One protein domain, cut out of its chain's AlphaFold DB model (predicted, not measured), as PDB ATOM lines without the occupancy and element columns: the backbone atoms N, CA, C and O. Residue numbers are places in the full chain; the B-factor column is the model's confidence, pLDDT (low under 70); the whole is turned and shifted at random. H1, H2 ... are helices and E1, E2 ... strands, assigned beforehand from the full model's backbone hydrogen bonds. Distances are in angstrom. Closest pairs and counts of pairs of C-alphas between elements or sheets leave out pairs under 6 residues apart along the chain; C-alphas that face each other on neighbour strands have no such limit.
ATOM      1  N   GLN A  57      42.074 -12.088  32.729       51.56
ATOM      2  CA  GLN A  57      42.305 -12.530  34.108       51.56
ATOM      3  C   GLN A  57      41.375 -11.848  35.119       51.56
ATOM      4  O   GLN A  57      40.892 -12.515  36.029       51.56
ATOM      5  N   LEU A  58      41.078 -10.554  34.958       48.72
ATOM      6  CA  LEU A  58      40.118  -9.844  35.814       48.72
ATOM      7  C   LEU A  58      38.687 -10.368  35.632       48.72
ATOM      8  O   LEU A  58      37.975 -10.547  36.615       48.72
ATOM      9  N   VAL A  59      38.282 -10.649  34.391       54.44
ATOM     10  CA  VAL A  59      36.957 -11.202  34.068       54.44
ATOM     11  C   VAL A  59      36.830 -12.660  34.524       54.44
ATOM     12  O   VAL A  59      35.790 -13.061  35.035       54.44
ATOM     13  N   SER A  60      37.882 -13.467  34.376       47.12
ATOM     14  CA  SER A  60      37.891 -14.854  34.853       47.12
ATOM     15  C   SER A  60      37.971 -14.943  36.378       47.12
ATOM     16  O   SER A  60      37.305 -15.790  36.964       47.12
ATOM     17  N   GLY A  61      38.732 -14.057  37.028       39.28
ATOM     18  CA  GLY A  61      38.821 -13.977  38.487       39.28
ATOM     19  C   GLY A  61      37.487 -13.601  39.130       39.28
ATOM     20  O   GLY A  61      37.053 -14.273  40.064       39.28
ATOM     21  N   SER A  62      36.781 -12.610  38.573       46.00
ATOM     22  CA  SER A  62      35.446 -12.233  39.048       46.00
ATOM     23  C   SER A  62      34.405 -13.324  38.778       46.00
ATOM     24  O   SER A  62      33.611 -13.638  39.658       46.00
ATOM     25  N   ALA A  63      34.449 -13.985  37.616       47.81
ATOM     26  CA  ALA A  63      33.560 -15.106  37.313       47.81
ATOM     27  C   ALA A  63      33.786 -16.317  38.242       47.81
ATOM     28  O   ALA A  63      32.831 -17.009  38.598       47.81
ATOM     29  N   GLN A  64      35.029 -16.572  38.657       39.00
ATOM     30  CA  GLN A  64      35.378 -17.680  39.547       39.00
ATOM     31  C   GLN A  64      34.999 -17.395  41.012       39.00
ATOM     32  O   GLN A  64      34.511 -18.294  41.698       39.00
ATOM     33  N   GLU A  65      35.141 -16.152  41.484       42.34
ATOM     34  CA  GLU A  65      34.633 -15.730  42.800       42.34
ATOM     35  C   GLU A  65      33.099 -15.716  42.842       42.34
ATOM     36  O   GLU A  65      32.511 -16.303  43.753       42.34
ATOM     37  N   SER A  66      32.431 -15.169  41.819       47.19
ATOM     38  CA  SER A  66      30.969 -15.230  41.689       47.19
ATOM     39  C   SER A  66      30.455 -16.668  41.562       47.19
ATOM     40  O   SER A  66      29.421 -16.996  42.136       47.19
ATOM     41  N   GLY A  67      31.184 -17.558  40.880       47.56
ATOM     42  CA  GLY A  67      30.845 -18.982  40.779       47.56
ATOM     43  C   GLY A  67      30.962 -19.734  42.111       47.56
ATOM     44  O   GLY A  67      30.136 -20.600  42.409       47.56
ATOM     45  N   ASN A  68      31.943 -19.381  42.946       43.75
ATOM     46  CA  ASN A  68      32.099 -19.951  44.286       43.75
ATOM     47  C   ASN A  68      31.061 -19.399  45.279       43.75
ATOM     48  O   ASN A  68      30.539 -20.162  46.091       43.75
ATOM     49  N   LEU A  69      30.683 -18.120  45.169       46.56
ATOM     50  CA  LEU A  69      29.580 -17.530  45.938       46.56
ATOM     51  C   LEU A  69      28.214 -18.090  45.501       46.56
ATOM     52  O   LEU A  69      27.387 -18.432  46.345       46.56
ATOM     53  N   ALA A  70      27.997 -18.297  44.198       47.19
ATOM     54  CA  ALA A  70      26.784 -18.920  43.666       47.19
ATOM     55  C   ALA A  70      26.616 -20.377  44.136       47.19
ATOM     56  O   ALA A  70      25.498 -20.810  44.414       47.19
ATOM     57  N   LYS A  71      27.714 -21.133  44.290       45.81
ATOM     58  CA  LYS A  71      27.688 -22.475  44.899       45.81
ATOM     59  C   LYS A  71      27.468 -22.454  46.414       45.81
ATOM     60  O   LYS A  71      26.884 -23.397  46.928       45.81
ATOM     61  N   ALA A  72      27.907 -21.413  47.122       52.62
ATOM     62  CA  ALA A  72      27.679 -21.276  48.564       52.62
ATOM     63  C   ALA A  72      26.221 -20.912  48.901       52.62
ATOM     64  O   ALA A  72      25.713 -21.287  49.956       52.62
ATOM     65  N   ILE A  73      25.534 -20.200  48.003       63.25
ATOM     66  CA  ILE A  73      24.136 -19.797  48.189       63.25
ATOM     67  C   ILE A  73      23.178 -20.946  47.852       63.25
ATOM     68  O   ILE A  73      22.181 -21.126  48.546       63.25
ATOM     69  N   VAL A  74      23.461 -21.739  46.817       77.69
ATOM     70  CA  VAL A  74      22.568 -22.810  46.347       77.69
ATOM     71  C   VAL A  74      22.875 -24.127  47.070       77.69
ATOM     72  O   VAL A  74      23.960 -24.682  46.923       77.69
ATOM     73  N   SER A  75      21.908 -24.668  47.819       82.88
ATOM     74  CA  SER A  75      22.071 -25.963  48.498       82.88
ATOM     75  C   SER A  75      22.261 -27.118  47.505       82.88
ATOM     76  O   SER A  75      21.865 -27.033  46.341       82.88
ATOM     77  N   ALA A  76      22.825 -28.245  47.953       86.00
ATOM     78  CA  ALA A  76      23.046 -29.410  47.087       86.00
ATOM     79  C   ALA A  76      21.741 -29.964  46.480       86.00
ATOM     80  O   ALA A  76      21.732 -30.448  45.348       86.00
ATOM     81  N   GLU A  77      20.633 -29.875  47.216       88.00
ATOM     82  CA  GLU A  77      19.306 -30.241  46.720       88.00
ATOM     83  C   GLU A  77      18.866 -29.311  45.585       88.00
ATOM     84  O   GLU A  77      18.476 -29.778  44.513       88.00
ATOM     85  N   LYS A  78      19.004 -27.994  45.775       89.56
ATOM     86  CA  LYS A  78      18.662 -27.011  44.743       89.56
ATOM     87  C   LYS A  78      19.580 -27.120  43.534       89.56
ATOM     88  O   LYS A  78      19.093 -27.032  42.417       89.56
ATOM     89  N   ALA A  79      20.861 -27.416  43.722       89.38
ATOM     90  CA  ALA A  79      21.790 -27.681  42.626       89.38
ATOM     91  C   ALA A  79      21.323 -28.858  41.747       89.38
ATOM     92  O   ALA A  79      21.315 -28.740  40.524       89.38
ATOM     93  N   LYS A  80      20.864 -29.966  42.352       91.75
ATOM     94  CA  LYS A  80      20.286 -31.101  41.607       91.75
ATOM     95  C   LYS A  80      19.011 -30.712  40.865       91.75
ATOM     96  O   LYS A  80      18.815 -31.127  39.725       91.75
ATOM     97  N   TRP A  81      18.155 -29.906  41.490       93.06
ATOM     98  CA  TRP A  81      16.966 -29.378  40.825       93.06
ATOM     99  C   TRP A  81      17.336 -28.509  39.615       93.06
ATOM    100  O   TRP A  81      16.812 -28.745  38.532       93.06
ATOM    101  N   LEU A  82      18.300 -27.592  39.737       91.81
ATOM    102  CA  LEU A  82      18.777 -26.768  38.617       91.81
ATOM    103  C   LEU A  82      19.346 -27.619  37.472       91.81
ATOM    104  O   LEU A  82      19.056 -27.355  36.307       91.81
ATOM    105  N   GLN A  83      20.084 -28.682  37.794       92.88
ATOM    106  CA  GLN A  83      20.566 -29.646  36.800       92.88
ATOM    107  C   GLN A  83      19.422 -30.371  36.085       92.88
ATOM    108  O   GLN A  83      19.486 -30.577  34.875       92.88
ATOM    109  N   SER A  84      18.340 -30.704  36.800       94.44
ATOM    110  CA  SER A  84      17.144 -31.313  36.198       94.44
ATOM    111  C   SER A  84      16.443 -30.396  35.186       94.44
ATOM    112  O   SER A  84      15.735 -30.888  34.312       94.44
ATOM    113  N   LEU A  85      16.696 -29.081  35.244       93.94
ATOM    114  CA  LEU A  85      16.226 -28.097  34.261       93.94
ATOM    115  C   LEU A  85      17.120 -28.019  33.005       93.94
ATOM    116  O   LEU A  85      16.875 -27.191  32.131       93.94
ATOM    117  N   GLY A  86      18.161 -28.853  32.907       92.31
ATOM    118  CA  GLY A  86      19.093 -28.889  31.774       92.31
ATOM    119  C   GLY A  86      20.296 -27.949  31.903       92.31
ATOM    120  O   GLY A  86      21.054 -27.800  30.941       92.31
ATOM    121  N   ALA A  87      20.483 -27.317  33.066       93.12
ATOM    122  CA  ALA A  87      21.625 -26.446  33.327       93.12
ATOM    123  C   ALA A  87      22.860 -27.246  33.780       93.12
ATOM    124  O   ALA A  87      22.766 -28.088  34.672       93.12
ATOM    125  N   ASP A  88      24.035 -26.949  33.223       91.94
ATOM    126  CA  ASP A  88      25.323 -27.444  33.742       91.94
ATOM    127  C   ASP A  88      25.976 -26.465  34.731       91.94
ATOM    128  O   ASP A  88      26.819 -26.848  35.546       91.94
ATOM    129  N   SER A  89      25.551 -25.203  34.684       89.44
ATOM    130  CA  SER A  89      26.057 -24.103  35.490       89.44
ATOM    131  C   SER A  89      24.986 -23.025  35.669       89.44
ATOM    132  O   SER A  89      24.010 -22.942  34.920       89.44
ATOM    133  N   TRP A  90      25.138 -22.208  36.708       91.81
ATOM    134  CA  TRP A  90      24.196 -21.143  37.043       91.81
ATOM    135  C   TRP A  90      24.899 -19.972  37.714       91.81
ATOM    136  O   TRP A  90      25.922 -20.136  38.381       91.81
ATOM    137  N   VAL A  91      24.305 -18.790  37.565       89.12
ATOM    138  CA  VAL A  91      24.752 -17.554  38.209       89.12
ATOM    139  C   VAL A  91      23.599 -17.003  39.032       89.12
ATOM    140  O   VAL A  91      22.517 -16.773  38.497       89.12
ATOM    141  N   VAL A  92      23.817 -16.803  40.333       86.19
ATOM    142  CA  VAL A  92      22.840 -16.126  41.195       86.19
ATOM    143  C   VAL A  92      22.758 -14.666  40.768       86.19
ATOM    144  O   VAL A  92      23.782 -14.009  40.603       86.19
ATOM    145  N   LYS A  93      21.540 -14.177  40.548       83.19
ATOM    146  CA  LYS A  93      21.307 -12.793  40.153       83.19
ATOM    147  C   LYS A  93      21.439 -11.901  41.376       83.19
ATOM    148  O   LYS A  93      20.795 -12.160  42.394       83.19
ATOM    149  N   ASP A  94      22.220 -10.837  41.237       76.88
ATOM    150  CA  ASP A  94      22.281  -9.792  42.246       76.88
ATOM    151  C   ASP A  94      20.908  -9.149  42.420       76.88
ATOM    152  O   ASP A  94      20.174  -8.896  41.458       76.88
ATOM    153  N   GLN A  95      20.568  -8.896  43.677       71.62
ATOM    154  CA  GLN A  95      19.278  -8.361  44.067       71.62
ATOM    155  C   GLN A  95      19.457  -6.905  44.493       71.62
ATOM    156  O   GLN A  95      20.064  -6.654  45.542       71.62
ATOM    157  N   PRO A  96      18.982  -5.930  43.698       71.94
ATOM    158  CA  PRO A  96      19.003  -4.540  44.117       71.94
ATOM    159  C   PRO A  96      18.232  -4.373  45.427       71.94
ATOM    160  O   PRO A  96      17.133  -4.902  45.593       71.94
ATOM    161  N   GLN A  97      18.825  -3.619  46.350       76.19
ATOM    162  CA  GLN A  97      18.185  -3.246  47.604       76.19
ATOM    163  C   GLN A  97      17.354  -1.989  47.374       76.19
ATOM    164  O   GLN A  97      17.900  -0.915  47.125       76.19
ATOM    165  N   LEU A  98      16.034  -2.128  47.464       84.44
ATOM    166  CA  LEU A  98      15.123  -0.984  47.475       84.44
ATOM    167  C   LEU A  98      15.301  -0.199  48.773       84.44
ATOM    168  O   LEU A  98      15.611  -0.804  49.798       84.44
ATOM    169  N   GLY A  99      15.078   1.117  48.766       88.12
ATOM    170  CA  GLY A  99      14.956   1.898  50.006       88.12
ATOM    171  C   GLY A  99      13.648   1.584  50.747       88.12
ATOM    172  O   GLY A  99      12.709   1.085  50.138       88.12
ATOM    173  N   ASP A 100      13.545   1.877  52.048       87.81
ATOM    174  CA  ASP A 100      12.372   1.475  52.856       87.81
ATOM    175  C   ASP A 100      11.048   2.081  52.355       87.81
ATOM    176  O   ASP A 100      10.025   1.397  52.292       87.81
ATOM    177  N   ALA A 101      11.064   3.359  51.964       90.88
ATOM    178  CA  ALA A 101       9.879   4.043  51.442       90.88
ATOM    179  C   ALA A 101       9.427   3.452  50.097       90.88
ATOM    180  O   ALA A 101       8.246   3.165  49.908       90.88
ATOM    181  N   GLU A 102      10.385   3.218  49.199       92.50
ATOM    182  CA  GLU A 102      10.148   2.605  47.892       92.50
ATOM    183  C   GLU A 102       9.657   1.159  48.036       92.50
ATOM    184  O   GLU A 102       8.700   0.755  47.377       92.50
ATOM    185  N   LEU A 103      10.262   0.388  48.945       91.44
ATOM    186  CA  LEU A 103       9.826  -0.967  49.259       91.44
ATOM    187  C   LEU A 103       8.367  -0.957  49.713       91.44
ATOM    188  O   LEU A 103       7.556  -1.705  49.177       91.44
ATOM    189  N   ARG A 104       8.009  -0.089  50.665       93.62
ATOM    190  CA  ARG A 104       6.634  -0.003  51.168       93.62
ATOM    191  C   ARG A 104       5.637   0.321  50.055       93.62
ATOM    192  O   ARG A 104       4.588  -0.317  49.990       93.62
ATOM    193  N   GLU A 105       5.954   1.278  49.188       94.62
ATOM    194  CA  GLU A 105       5.109   1.635  48.045       94.62
ATOM    195  C   GLU A 105       4.899   0.439  47.104       94.62
ATOM    196  O   GLU A 105       3.757   0.065  46.812       94.62
ATOM    197  N   GLN A 106       5.986  -0.217  46.687       94.75
ATOM    198  CA  GLN A 106       5.913  -1.343  45.757       94.75
ATOM    199  C   GLN A 106       5.229  -2.570  46.379       94.75
ATOM    200  O   GLN A 106       4.465  -3.251  45.694       94.75
ATOM    201  N   VAL A 107       5.430  -2.833  47.675       94.25
ATOM    202  CA  VAL A 107       4.736  -3.908  48.405       94.25
ATOM    203  C   VAL A 107       3.233  -3.669  48.419       94.25
ATOM    204  O   VAL A 107       2.469  -4.588  48.133       94.25
ATOM    205  N   MET A 108       2.788  -2.443  48.699       94.69
ATOM    206  CA  MET A 108       1.360  -2.115  48.703       94.69
ATOM    207  C   MET A 108       0.741  -2.239  47.306       94.69
ATOM    208  O   MET A 108      -0.350  -2.797  47.164       94.69
ATOM    209  N   ALA A 109       1.449  -1.786  46.268       93.88
ATOM    210  CA  ALA A 109       1.019  -1.966  44.884       93.88
ATOM    211  C   ALA A 109       0.919  -3.457  44.510       93.88
ATOM    212  O   ALA A 109      -0.080  -3.889  43.933       93.88
ATOM    213  N   ASN A 110       1.912  -4.265  44.895       91.19
ATOM    214  CA  ASN A 110       1.913  -5.705  44.651       91.19
ATOM    215  C   ASN A 110       0.781  -6.415  45.409       91.19
ATOM    216  O   ASN A 110       0.072  -7.227  44.819       91.19
ATOM    217  N   ALA A 111       0.550  -6.060  46.677       90.38
ATOM    218  CA  ALA A 111      -0.527  -6.611  47.496       90.38
ATOM    219  C   ALA A 111      -1.916  -6.340  46.898       90.38
ATOM    220  O   ALA A 111      -2.803  -7.196  46.961       90.38
ATOM    221  N   ALA A 112      -2.113  -5.168  46.284       90.62
ATOM    222  CA  ALA A 112      -3.344  -4.844  45.571       90.62
ATOM    223  C   ALA A 112      -3.525  -5.695  44.300       90.62
ATOM    224  O   ALA A 112      -4.637  -6.142  44.010       90.62
ATOM    225  N   GLN A 113      -2.440  -5.945  43.562       89.25
ATOM    226  CA  GLN A 113      -2.461  -6.711  42.311       89.25
ATOM    227  C   GLN A 113      -2.617  -8.220  42.532       89.25
ATOM    228  O   GLN A 113      -3.375  -8.870  41.816       89.25
ATOM    229  N   ASN A 114      -1.916  -8.783  43.518       84.88
ATOM    230  CA  ASN A 114      -1.860 -10.227  43.757       84.88
ATOM    231  C   ASN A 114      -3.020 -10.755  44.632       84.88
ATOM    232  O   ASN A 114      -3.128 -11.958  44.852       84.88
ATOM    233  N   GLY A 115      -3.885  -9.866  45.133       84.44
ATOM    234  CA  GLY A 115      -5.040 -10.212  45.965       84.44
ATOM    235  C   GLY A 115      -4.767 -10.280  47.471       84.44
ATOM    236  O   GLY A 115      -5.720 -10.438  48.229       84.44
ATOM    237  N   THR A 116      -3.526 -10.086  47.929       87.25
ATOM    238  CA  THR A 116      -3.173 -10.035  49.365       87.25
ATOM    239  C   THR A 116      -3.962  -8.950  50.091       87.25
ATOM    240  O   THR A 116      -4.440  -9.169  51.199       87.25
ATOM    241  N   ALA A 117      -4.189  -7.807  49.440       88.62
ATOM    242  CA  ALA A 117      -4.965  -6.711  50.013       88.62
ATOM    243  C   ALA A 117      -6.456  -7.043  50.233       88.62
ATOM    244  O   ALA A 117      -7.175  -6.271  50.860       88.62
ATOM    245  N   ARG A 118      -6.937  -8.176  49.698       88.12
ATOM    246  CA  ARG A 118      -8.313  -8.668  49.863       88.12
ATOM    247  C   ARG A 118      -8.431  -9.727  50.961       88.12
ATOM    248  O   ARG A 118      -9.526 -10.229  51.192       88.12
ATOM    249  N   LEU A 119      -7.320 -10.100  51.600       87.12
ATOM    250  CA  LEU A 119      -7.324 -11.067  52.690       87.12
ATOM    251  C   LEU A 119      -7.958 -10.468  53.948       87.12
ATOM    252  O   LEU A 119      -7.871  -9.265  54.204       87.12
ATOM    253  N   ALA A 120      -8.584 -11.330  54.748       86.88
ATOM    254  CA  ALA A 120      -9.237 -10.932  55.988       86.88
ATOM    255  C   ALA A 120      -8.258 -10.224  56.941       86.88
ATOM    256  O   ALA A 120      -7.110 -10.644  57.114       86.88
ATOM    257  N   GLY A 121      -8.717  -9.137  57.562       88.50
ATOM    258  CA  GLY A 121      -7.923  -8.340  58.495       88.50
ATOM    259  C   GLY A 121      -6.922  -7.390  57.835       88.50
ATOM    260  O   GLY A 121      -6.351  -6.559  58.536       88.50
ATOM    261  N   PHE A 122      -6.691  -7.475  56.517       90.75
ATOM    262  CA  PHE A 122      -5.717  -6.615  55.845       90.75
ATOM    263  C   PHE A 122      -6.133  -5.139  55.886       90.75
ATOM    264  O   PHE A 122      -5.352  -4.280  56.296       90.75
ATOM    265  N   SER A 123      -7.366  -4.840  55.469       91.50
ATOM    266  CA  SER A 123      -7.883  -3.469  55.403       91.50
ATOM    267  C   SER A 123      -7.986  -2.838  56.790       91.50
ATOM    268  O   SER A 123      -7.633  -1.674  56.965       91.50
ATOM    269  N   GLU A 124      -8.411  -3.610  57.789       91.25
ATOM    270  CA  GLU A 124      -8.473  -3.191  59.187       91.25
ATOM    271  C   GLU A 124      -7.072  -2.921  59.739       91.25
ATOM    272  O   GLU A 124      -6.851  -1.905  60.396       91.25
ATOM    273  N   ALA A 125      -6.105  -3.792  59.439       92.19
ATOM    274  CA  ALA A 125      -4.728  -3.600  59.867       92.19
ATOM    275  C   ALA A 125      -4.078  -2.382  59.207       92.19
ATOM    276  O   ALA A 125      -3.317  -1.655  59.848       92.19
ATOM    277  N   LEU A 126      -4.396  -2.125  57.937       93.19
ATOM    278  CA  LEU A 126      -3.957  -0.925  57.242       93.19
ATOM    279  C   LEU A 126      -4.576   0.335  57.865       93.19
ATOM    280  O   LEU A 126      -3.844   1.277  58.163       93.19
ATOM    281  N   ALA A 127      -5.892   0.346  58.100       93.19
ATOM    282  CA  ALA A 127      -6.611   1.486  58.676       93.19
ATOM    283  C   ALA A 127      -6.166   1.804  60.112       93.19
ATOM    284  O   ALA A 127      -6.019   2.970  60.473       93.19
ATOM    285  N   ASN A 128      -5.896   0.770  60.911       93.12
ATOM    286  CA  ASN A 128      -5.473   0.903  62.305       93.12
ATOM    287  C   ASN A 128      -3.950   1.065  62.462       93.12
ATOM    288  O   ASN A 128      -3.456   1.154  63.584       93.12
ATOM    289  N   GLY A 129      -3.191   1.065  61.359       91.62
ATOM    290  CA  GLY A 129      -1.732   1.192  61.376       91.62
ATOM    291  C   GLY A 129      -0.987  -0.015  61.961       91.62
ATOM    292  O   GLY A 129       0.184   0.104  62.309       91.62
ATOM    293  N   THR A 130      -1.637  -1.176  62.077       92.81
ATOM    294  CA  THR A 130      -1.037  -2.412  62.606       92.81
ATOM    295  C   THR A 130      -0.431  -3.305  61.523       92.81
ATOM    296  O   THR A 130       0.297  -4.243  61.850       92.81
ATOM    297  N   LEU A 131      -0.669  -3.006  60.239       94.50
ATOM    298  CA  LEU A 131       0.026  -3.648  59.126       94.50
ATOM    299  C   LEU A 131       1.508  -3.258  59.135       94.50
ATOM    300  O   LEU A 131       1.874  -2.118  58.820       94.50
ATOM    301  N   LYS A 132       2.370  -4.234  59.414       95.12
ATOM    302  CA  LYS A 132       3.820  -4.074  59.296       95.12
ATOM    303  C   LYS A 132       4.293  -4.560  57.937       95.12
ATOM    304  O   LYS A 132       3.849  -5.599  57.453       95.12
ATOM    305  N   ILE A 133       5.201  -3.793  57.347       95.06
ATOM    306  CA  ILE A 133       5.958  -4.151  56.150       95.06
ATOM    307  C   ILE A 133       7.413  -3.934  56.522       95.06
ATOM    308  O   ILE A 133       7.780  -2.821  56.892       95.06
ATOM    309  N   GLN A 134       8.198  -4.996  56.458       93.56
ATOM    310  CA  GLN A 134       9.602  -4.992  56.848       93.56
ATOM    311  C   GLN A 134      10.401  -5.912  55.935       93.56
ATOM    312  O   GLN A 134       9.829  -6.768  55.250       93.56
ATOM    313  N   ARG A 135      11.724  -5.747  55.907       92.81
ATOM    314  CA  ARG A 135      12.586  -6.653  55.145       92.81
ATOM    315  C   ARG A 135      12.581  -8.031  55.782       92.81
ATOM    316  O   ARG A 135      12.488  -8.177  56.999       92.81
ATOM    317  N   ALA A 136      12.747  -9.055  54.957       91.81
ATOM    318  CA  ALA A 136      12.880 -10.420  55.449       91.81
ATOM    319  C   ALA A 136      14.115 -10.598  56.346       91.81
ATOM    320  O   ALA A 136      14.062 -11.327  57.332       91.81
ATOM    321  N   SER A 137      15.198  -9.868  56.054       89.38
ATOM    322  CA  SER A 137      16.431  -9.862  56.849       89.38
ATOM    323  C   SER A 137      16.253  -9.322  58.272       89.38
ATOM    324  O   SER A 137      17.090  -9.597  59.126       89.38
ATOM    325  N   GLU A 138      15.172  -8.588  58.545       91.56
ATOM    326  CA  GLU A 138      14.827  -8.106  59.888       91.56
ATOM    327  C   GLU A 138      14.132  -9.185  60.741       91.56
ATOM    328  O   GLU A 138      13.921  -8.972  61.932       91.56
ATOM    329  N   ILE A 139      13.783 -10.339  60.154       92.06
ATOM    330  CA  ILE A 139      13.233 -11.515  60.851       92.06
ATOM    331  C   ILE A 139      14.145 -12.724  60.576       92.06
ATOM    332  O   ILE A 139      13.793 -13.609  59.786       92.06
ATOM    333  N   PRO A 140      15.342 -12.781  61.183       90.00
ATOM    334  CA  PRO A 140      16.312 -13.835  60.896       90.00
ATOM    335  C   PRO A 140      15.778 -15.245  61.197       90.00
ATOM    336  O   PRO A 140      16.148 -16.193  60.508       90.00
ATOM    337  N   GLU A 141      14.864 -15.399  62.159       91.06
ATOM    338  CA  GLU A 141      14.249 -16.677  62.544       91.06
ATOM    339  C   GLU A 141      13.355 -17.267  61.449       91.06
ATOM    340  O   GLU A 141      13.230 -18.491  61.332       91.06
ATOM    341  N   LEU A 142      12.740 -16.398  60.641       91.44
ATOM    342  CA  LEU A 142      11.974 -16.809  59.474       91.44
ATOM    343  C   LEU A 142      12.911 -17.307  58.368       91.44
ATOM    344  O   LEU A 142      12.509 -18.162  57.582       91.44
ATOM    345  N   GLY A 143      14.136 -16.778  58.290       88.62
ATOM    346  CA  GLY A 143      15.131 -17.174  57.293       88.62
ATOM    347  C   GLY A 143      14.627 -17.054  55.853       88.62
ATOM    348  O   GLY A 143      15.057 -17.827  54.998       88.62
ATOM    349  N   TYR A 144      13.670 -16.154  55.598       89.62
ATOM    350  CA  TYR A 144      13.059 -16.036  54.281       89.62
ATOM    351  C   TYR A 144      14.024 -15.380  53.304       89.62
ATOM    352  O   TYR A 144      14.533 -14.288  53.558       89.62
ATOM    353  N   ARG A 145      14.248 -16.056  52.180       87.25
ATOM    354  CA  ARG A 145      15.006 -15.520  51.056       87.25
ATOM    355  C   ARG A 145      14.478 -16.057  49.736       87.25
ATOM    356  O   ARG A 145      14.085 -17.222  49.644       87.25
ATOM    357  N   THR A 146      14.543 -15.241  48.700       89.00
ATOM    358  CA  THR A 146      14.306 -15.644  47.319       89.00
ATOM    359  C   THR A 146      15.638 -15.719  46.603       89.00
ATOM    360  O   THR A 146      16.437 -14.791  46.650       89.00
ATOM    361  N   VAL A 147      15.883 -16.809  45.894       87.56
ATOM    362  CA  VAL A 147      17.061 -16.981  45.052       87.56
ATOM    363  C   VAL A 147      16.597 -16.990  43.606       87.56
ATOM    364  O   VAL A 147      15.749 -17.790  43.219       87.56
ATOM    365  N   GLN A 148      17.166 -16.099  42.799       88.12
ATOM    366  CA  GLN A 148      16.984 -16.090  41.352       88.12
ATOM    367  C   GLN A 148      18.314 -16.433  40.697       88.12
ATOM    368  O   GLN A 148      19.349 -15.890  41.076       88.12
ATOM    369  N   VAL A 149      18.289 -17.325  39.714       89.88
ATOM    370  CA  VAL A 149      19.476 -17.750  38.977       89.88
ATOM    371  C   VAL A 149      19.263 -17.616  37.479       89.88
ATOM    372  O   VAL A 149      18.183 -17.903  36.964       89.88
ATOM    373  N   ASP A 150      20.315 -17.218  36.777       92.44
ATOM    374  CA  ASP A 150      20.436 -17.410  35.338       92.44
ATOM    375  C   ASP A 150      21.066 -18.787  35.074       92.44
ATOM    376  O   ASP A 150      22.067 -19.152  35.692       92.44
ATOM    377  N   LEU A 151      20.456 -19.562  34.176       93.44
ATOM    378  CA  LEU A 151      20.830 -20.940  33.858       93.44
ATOM    379  C   LEU A 151      21.669 -21.002  32.586       93.44
ATOM    380  O   LEU A 151      21.327 -20.351  31.594       93.44
ATOM    381  N   TYR A 152      22.701 -21.842  32.590       92.81
ATOM    382  CA  TYR A 152      23.618 -22.024  31.469       92.81
ATOM    383  C   TYR A 152      23.796 -23.505  31.116       92.81
ATOM    384  O   TYR A 152      23.722 -24.376  31.982       92.81
ATOM    385  N   SER A 153      24.014 -23.777  29.829       93.44
ATOM    386  CA  SER A 153      24.358 -25.097  29.294       93.44
ATOM    387  C   SER A 153      25.343 -24.941  28.138       93.44
ATOM    388  O   SER A 153      25.115 -24.146  27.219       93.44
ATOM    389  N   GLY A 154      26.481 -25.630  28.203       91.62
ATOM    390  CA  GLY A 154      27.565 -25.505  27.228       91.62
ATOM    391  C   GLY A 154      28.082 -24.069  27.079       91.62
ATOM    392  O   GLY A 154      28.466 -23.666  25.984       91.62
ATOM    393  N   GLY A 155      28.018 -23.266  28.150       87.62
ATOM    394  CA  GLY A 155      28.393 -21.846  28.152       87.62
ATOM    395  C   GLY A 155      27.331 -20.874  27.611       87.62
ATOM    396  O   GLY A 155      27.538 -19.664  27.670       87.62
ATOM    397  N   ASN A 156      26.183 -21.361  27.131       92.88
ATOM    398  CA  ASN A 156      25.091 -20.520  26.632       92.88
ATOM    399  C   ASN A 156      23.994 -20.361  27.684       92.88
ATOM    400  O   ASN A 156      23.607 -21.338  28.322       92.88
ATOM    401  N   LYS A 157      23.449 -19.148  27.836       93.50
ATOM    402  CA  LYS A 157      22.296 -18.915  28.716       93.50
ATOM    403  C   LYS A 157      21.057 -19.589  28.129       93.50
ATOM    404  O   LYS A 157      20.642 -19.251  27.024       93.50
ATOM    405  N   ILE A 158      20.454 -20.497  28.890       95.69
ATOM    406  CA  ILE A 158      19.253 -21.243  28.484       95.69
ATOM    407  C   ILE A 158      17.970 -20.695  29.117       95.69
ATOM    408  O   ILE A 158      16.878 -20.973  28.633       95.69
ATOM    409  N   GLY A 159      18.081 -19.901  30.184       93.88
ATOM    410  CA  GLY A 159      16.921 -19.331  30.860       93.88
ATOM    411  C   GLY A 159      17.250 -18.794  32.244       93.88
ATOM    412  O   GLY A 159      18.397 -18.454  32.537       93.88
ATOM    413  N   GLY A 160      16.228 -18.716  33.090       92.00
ATOM    414  CA  GLY A 160      16.367 -18.392  34.502       92.00
ATOM    415  C   GLY A 160      15.382 -19.199  35.336       92.00
ATOM    416  O   GLY A 160      14.324 -19.593  34.846       92.00
ATOM    417  N   ALA A 161      15.741 -19.444  36.588       91.06
ATOM    418  CA  ALA A 161      14.896 -20.117  37.560       91.06
ATOM    419  C   ALA A 161      14.896 -19.338  38.874       91.06
ATOM    420  O   ALA A 161      15.850 -18.628  39.191       91.06
ATOM    421  N   GLY A 162      13.818 -19.467  39.639       88.88
ATOM    422  CA  GLY A 162      13.687 -18.835  40.942       88.88
ATOM    423  C   GLY A 162      13.064 -19.791  41.942       88.88
ATOM    424  O   GLY A 162      12.232 -20.616  41.575       88.88
ATOM    425  N   TYR A 163      13.479 -19.684  43.195       87.25
ATOM    426  CA  TYR A 163      12.882 -20.404  44.311       87.25
ATOM    427  C   TYR A 163      12.988 -19.566  45.579       87.25
ATOM    428  O   TYR A 163      13.844 -18.689  45.678       87.25
ATOM    429  N   SER A 164      12.138 -19.860  46.555       87.94
ATOM    430  CA  SER A 164      12.202 -19.234  47.870       87.94
ATOM    431  C   SER A 164      12.377 -20.288  48.950       87.94
ATOM    432  O   SER A 164      11.929 -21.429  48.816       87.94
ATOM    433  N   GLU A 165      13.037 -19.894  50.024       86.62
ATOM    434  CA  GLU A 165      13.289 -20.711  51.204       86.62
ATOM    435  C   GLU A 165      12.827 -19.932  52.430       86.62
ATOM    436  O   GLU A 165      12.953 -18.712  52.455       86.62
ATOM    437  N   PHE A 166      12.262 -20.626  53.416       90.50
ATOM    438  CA  PHE A 166      11.906 -20.065  54.718       90.50
ATOM    439  C   PHE A 166      11.762 -21.176  55.756       90.50
ATOM    440  O   PHE A 166      11.530 -22.343  55.432       90.50
ATOM    441  N   ASN A 167      11.845 -20.790  57.022       91.38
ATOM    442  CA  ASN A 167      11.540 -21.630  58.163       91.38
ATOM    443  C   ASN A 167      10.021 -21.813  58.290       91.38
ATOM    444  O   ASN A 167       9.295 -20.949  58.794       91.38
ATOM    445  N   LYS A 168       9.541 -22.966  57.820       90.19
ATOM    446  CA  LYS A 168       8.122 -23.322  57.845       90.19
ATOM    447  C   LYS A 168       7.560 -23.419  59.263       90.19
ATOM    448  O   LYS A 168       6.419 -23.015  59.474       90.19
ATOM    449  N   ASP A 169       8.339 -23.914  60.219       91.81
ATOM    450  CA  ASP A 169       7.875 -24.103  61.596       91.81
ATOM    451  C   ASP A 169       7.668 -22.758  62.289       91.81
ATOM    452  O   ASP A 169       6.632 -22.539  62.916       91.81
ATOM    453  N   TYR A 170       8.593 -21.815  62.089       92.06
ATOM    454  CA  TYR A 170       8.418 -20.439  62.554       92.06
ATOM    455  C   TYR A 170       7.173 -19.796  61.932       92.06
ATOM    456  O   TYR A 170       6.353 -19.211  62.637       92.06
ATOM    457  N   TRP A 171       6.990 -19.943  60.616       90.19
ATOM    458  CA  TRP A 171       5.820 -19.397  59.926       90.19
ATOM    459  C   TRP A 171       4.501 -19.983  60.460       90.19
ATOM    460  O   TRP A 171       3.551 -19.242  60.721       90.19
ATOM    461  N   LEU A 172       4.445 -21.301  60.688       88.06
ATOM    462  CA  LEU A 172       3.277 -21.969  61.270       88.06
ATOM    463  C   LEU A 172       3.017 -21.529  62.714       88.06
ATOM    464  O   LEU A 172       1.862 -21.307  63.072       88.06
ATOM    465  N   ALA A 173       4.063 -21.363  63.527       89.00
ATOM    466  CA  ALA A 173       3.935 -20.897  64.905       89.00
ATOM    467  C   ALA A 173       3.340 -19.482  64.975       89.00
ATOM    468  O   ALA A 173       2.448 -19.227  65.782       89.00
ATOM    469  N   GLN A 174       3.758 -18.577  64.084       90.25
ATOM    470  CA  GLN A 174       3.188 -17.227  63.991       90.25
ATOM    471  C   GLN A 174       1.708 -17.265  63.602       90.25
ATOM    472  O   GLN A 174       0.888 -16.556  64.189       90.25
ATOM    473  N   ARG A 175       1.341 -18.165  62.683       87.00
ATOM    474  CA  ARG A 175      -0.058 -18.376  62.309       87.00
ATOM    475  C   ARG A 175      -0.897 -18.905  63.472       87.00
ATOM    476  O   ARG A 175      -1.989 -18.398  63.706       87.00
ATOM    477  N   GLN A 176      -0.379 -19.869  64.232       85.75
ATOM    478  CA  GLN A 176      -1.035 -20.390  65.439       85.75
ATOM    479  C   GLN A 176      -1.167 -19.327  66.540       85.75
ATOM    480  O   GLN A 176      -2.142 -19.339  67.283       85.75
ATOM    481  N   ALA A 177      -0.232 -18.378  66.606       87.31
ATOM    482  CA  ALA A 177      -0.301 -17.214  67.487       87.31
ATOM    483  C   ALA A 177      -1.249 -16.105  66.978       87.31
ATOM    484  O   ALA A 177      -1.308 -15.030  67.574       87.31
ATOM    485  N   GLY A 178      -1.982 -16.334  65.883       86.94
ATOM    486  CA  GLY A 178      -2.953 -15.386  65.333       86.94
ATOM    487  C   GLY A 178      -2.350 -14.302  64.435       86.94
ATOM    488  O   GLY A 178      -3.007 -13.296  64.176       86.94
ATOM    489  N   THR A 179      -1.122 -14.481  63.943       89.75
ATOM    490  CA  THR A 179      -0.459 -13.538  63.029       89.75
ATOM    491  C   THR A 179      -0.421 -14.097  61.611       89.75
ATOM    492  O   THR A 179       0.101 -15.185  61.369       89.75
ATOM    493  N   PHE A 180      -0.930 -13.341  60.640       89.81
ATOM    494  CA  PHE A 180      -0.667 -13.624  59.234       89.81
ATOM    495  C   PHE A 180       0.730 -13.136  58.862       89.81
ATOM    496  O   PHE A 180       1.097 -12.012  59.201       89.81
ATOM    497  N   LEU A 181       1.468 -13.948  58.107       90.94
ATOM    498  CA  LEU A 181       2.730 -13.563  57.481       90.94
ATOM    499  C   LEU A 181       2.635 -13.755  55.965       90.94
ATOM    500  O   LEU A 181       2.636 -14.886  55.473       90.94
ATOM    501  N   GLY A 182       2.574 -12.644  55.236       89.88
ATOM    502  CA  GLY A 182       2.679 -12.596  53.782       89.88
ATOM    503  C   GLY A 182       4.135 -12.447  53.367       89.88
ATOM    504  O   GLY A 182       4.778 -11.465  53.728       89.88
ATOM    505  N   LEU A 183       4.651 -13.417  52.618       91.75
ATOM    506  CA  LEU A 183       6.030 -13.421  52.128       91.75
ATOM    507  C   LEU A 183       6.049 -12.990  50.664       91.75
ATOM    508  O   LEU A 183       5.208 -13.437  49.881       91.75
ATOM    509  N   GLY A 184       7.004 -12.145  50.282       90.81
ATOM    510  CA  GLY A 184       7.136 -11.721  48.894       90.81
ATOM    511  C   GLY A 184       8.509 -11.156  48.568       90.81
ATOM    512  O   GLY A 184       9.338 -10.936  49.445       90.81
ATOM    513  N   SER A 185       8.765 -10.959  47.280       89.56
ATOM    514  CA  SER A 185      10.025 -10.412  46.782       89.56
ATOM    515  C   SER A 185       9.740  -9.426  45.661       89.56
ATOM    516  O   SER A 185       8.958  -9.729  44.757       89.56
ATOM    517  N   ILE A 186      10.364  -8.251  45.709       87.69
ATOM    518  CA  ILE A 186      10.267  -7.232  44.658       87.69
ATOM    519  C   ILE A 186      11.675  -6.913  44.193       87.69
ATOM    520  O   ILE A 186      12.500  -6.441  44.969       87.69
ATOM    521  N   ASN A 187      11.957  -7.196  42.921       81.12
ATOM    522  CA  ASN A 187      13.288  -7.038  42.331       81.12
ATOM    523  C   ASN A 187      14.396  -7.719  43.159       81.12
ATOM    524  O   ASN A 187      15.532  -7.263  43.172       81.12
ATOM    525  N   GLY A 188      14.065  -8.805  43.866       78.12
ATOM    526  CA  GLY A 188      14.988  -9.503  44.755       78.12
ATOM    527  C   GLY A 188      15.119  -8.906  46.160       78.12
ATOM    528  O   GLY A 188      15.749  -9.515  47.008       78.12
ATOM    529  N   THR A 189      14.508  -7.761  46.467       87.75
ATOM    530  CA  THR A 189      14.348  -7.346  47.865       87.75
ATOM    531  C   THR A 189      13.224  -8.163  48.497       87.75
ATOM    532  O   THR A 189      12.045  -7.969  48.185       87.75
ATOM    533  N   ASP A 190      13.595  -9.079  49.386       91.69
ATOM    534  CA  ASP A 190      12.654  -9.908  50.133       91.69
ATOM    535  C   ASP A 190      12.018  -9.139  51.295       91.69
ATOM    536  O   ASP A 190      12.694  -8.465  52.079       91.69
ATOM    537  N   TYR A 191      10.701  -9.273  51.429       93.38
ATOM    538  CA  TYR A 191       9.914  -8.581  52.441       93.38
ATOM    539  C   TYR A 191       8.907  -9.508  53.115       93.38
ATOM    540  O   TYR A 191       8.528 -10.565  52.598       93.38
ATOM    541  N   VAL A 192       8.445  -9.056  54.277       94.81
ATOM    542  CA  VAL A 192       7.382  -9.683  55.050       94.81
ATOM    543  C   VAL A 192       6.316  -8.641  55.354       94.81
ATOM    544  O   VAL A 192       6.602  -7.547  55.843       94.81
ATOM    545  N   MET A 193       5.072  -9.000  55.060       94.56
ATOM    546  CA  MET A 193       3.879  -8.305  55.519       94.56
ATOM    547  C   MET A 193       3.306  -9.063  56.707       94.56
ATOM    548  O   MET A 193       3.117 -10.275  56.614       94.56
ATOM    549  N   SER A 194       2.981  -8.374  57.796       93.88
ATOM    550  CA  SER A 194       2.362  -9.027  58.951       93.88
ATOM    551  C   SER A 194       1.220  -8.223  59.547       93.88
ATOM    552  O   SER A 194       1.342  -7.007  59.714       93.88
ATOM    553  N   TRP A 195       0.148  -8.917  59.916       93.62
ATOM    554  CA  TRP A 195      -0.975  -8.364  60.669       93.62
ATOM    555  C   TRP A 195      -1.660  -9.452  61.500       93.62
ATOM    556  O   TRP A 195      -1.515 -10.643  61.227       93.62
ATOM    557  N   ALA A 196      -2.404  -9.042  62.527       89.69
ATOM    558  CA  ALA A 196      -3.219  -9.964  63.309       89.69
ATOM    559  C   ALA A 196      -4.417 -10.443  62.477       89.69
ATOM    560  O   ALA A 196      -5.099  -9.633  61.847       89.69
ATOM    561  N   MET A 197      -4.693 -11.744  62.493       74.56
ATOM    562  CA  MET A 197      -5.895 -12.291  61.874       74.56
ATOM    563  C   MET A 197      -7.054 -12.323  62.870       74.56
ATOM    564  O   MET A 197      -6.855 -12.701  64.027       74.56
TER     565      MET A 197
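Overview. This is residues 57 to 197 of the 214 residues of an uncharacterized protein of Mesorhizobium sp. YL-MPnR-2016 (UniProt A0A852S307). Two small three-stranded sheets stand end to end, each with its own helices, and meet where the start of the long hairpin E3 and E4 comes up to the hairpin E5 and E6. H2 packs on a face of the first sheet and H1 crosses its edge strand E1, with residues 57 to 62 sticking out; H3 crosses the second sheet on one face, with H4 on that face too, and H5 is on the opposite face, beside the strands. The printed part has 141 residues with five named helices and six named strands, in the order H1 H2 E1 H3 H4 E2 E3 E4 H5 E5 E6; the sheets, E1 E3 E4 and E2 E6 E5, are antiparallel and the class is mixed, helices and strands. The whole is loose, with a radius of gyration of the C-alphas of 17.9 A, and elongated, spanning 56 by 30 by 24 A.

Arrangement. E3, residues 145 to 153, is the inner strand between E1, residues 89 to 92, and E4, residues 156 to 165. E3 and E4 form a hairpin, with N 149 and O 161 within hydrogen-bond range at 2.8 A; E4 bends by 53 degrees at residue 159. N 150 and O 91 are 2.8 A apart across E1 and E3. H2, residues 76 to 84, is on this sheet at a height of 8.1 A, only just over E3, with 3 C-alphas falling on it; the closest C-alphas of H2 and E3 are those of Leu 82 and Leu 151, 7.8 A apart. H1, residues 57 to 73, is over E1 and runs across it at 81 degrees on the local plane; their closest C-alphas, of Ala 70 and Val 92, are 5.4 A apart. In the other sheet E6, residues 189 to 196, is inner. It forms a hairpin with E5, residues 179 to 186, with N 182 and O 193 at 2.8 A, and is antiparallel to E2, residues 132 to 135, with N 192 and O 134 at 2.8 A. The closest C-alphas of E3 and E6, of Arg 145 and Asp 190, are 6.2 A apart. H3, residues 100 to 114, is on this sheet at a height of 8.8 A, across the strands; its C-alpha 104 is 6.5 A from C-alpha 133 of E2, their closest pair. H4, residues 122 to 127, is on the same face; C-alphas 125 and 195 are the closest of H4 and E6, at 6.1 A. H5, residues 168 to 176, is on the opposite face, over none of the strands; the closest C-alphas of H5 and E5, of Trp 171 and Leu 181, are 7.0 A apart. In H1, H2, H3, H4 and H5 every O i to N i+4 pair is within hydrogen-bond range.

Along the chain. E4 is 27.3 A from first to last C-alpha, E3 25.5 A, H1 24.1 A, E6 23.5 A, E5 22.2 A and H3 20.5 A. H1 begins at C-alpha 57, (42.305, -12.530, 34.108), E3 at C-alpha 145, (15.006, -15.520, 51.056), and E6 ends at C-alpha 196, (-3.219, -9.964, 63.309).

Size, cuts and confidence. The two C-alphas farthest apart, of Gln 57 and Glu 124, are 57.4 A apart. The printed part has no cut and no long link. The mean pLDDT of the printed part is 84.6; residues 57 to 73, H1, are under 70.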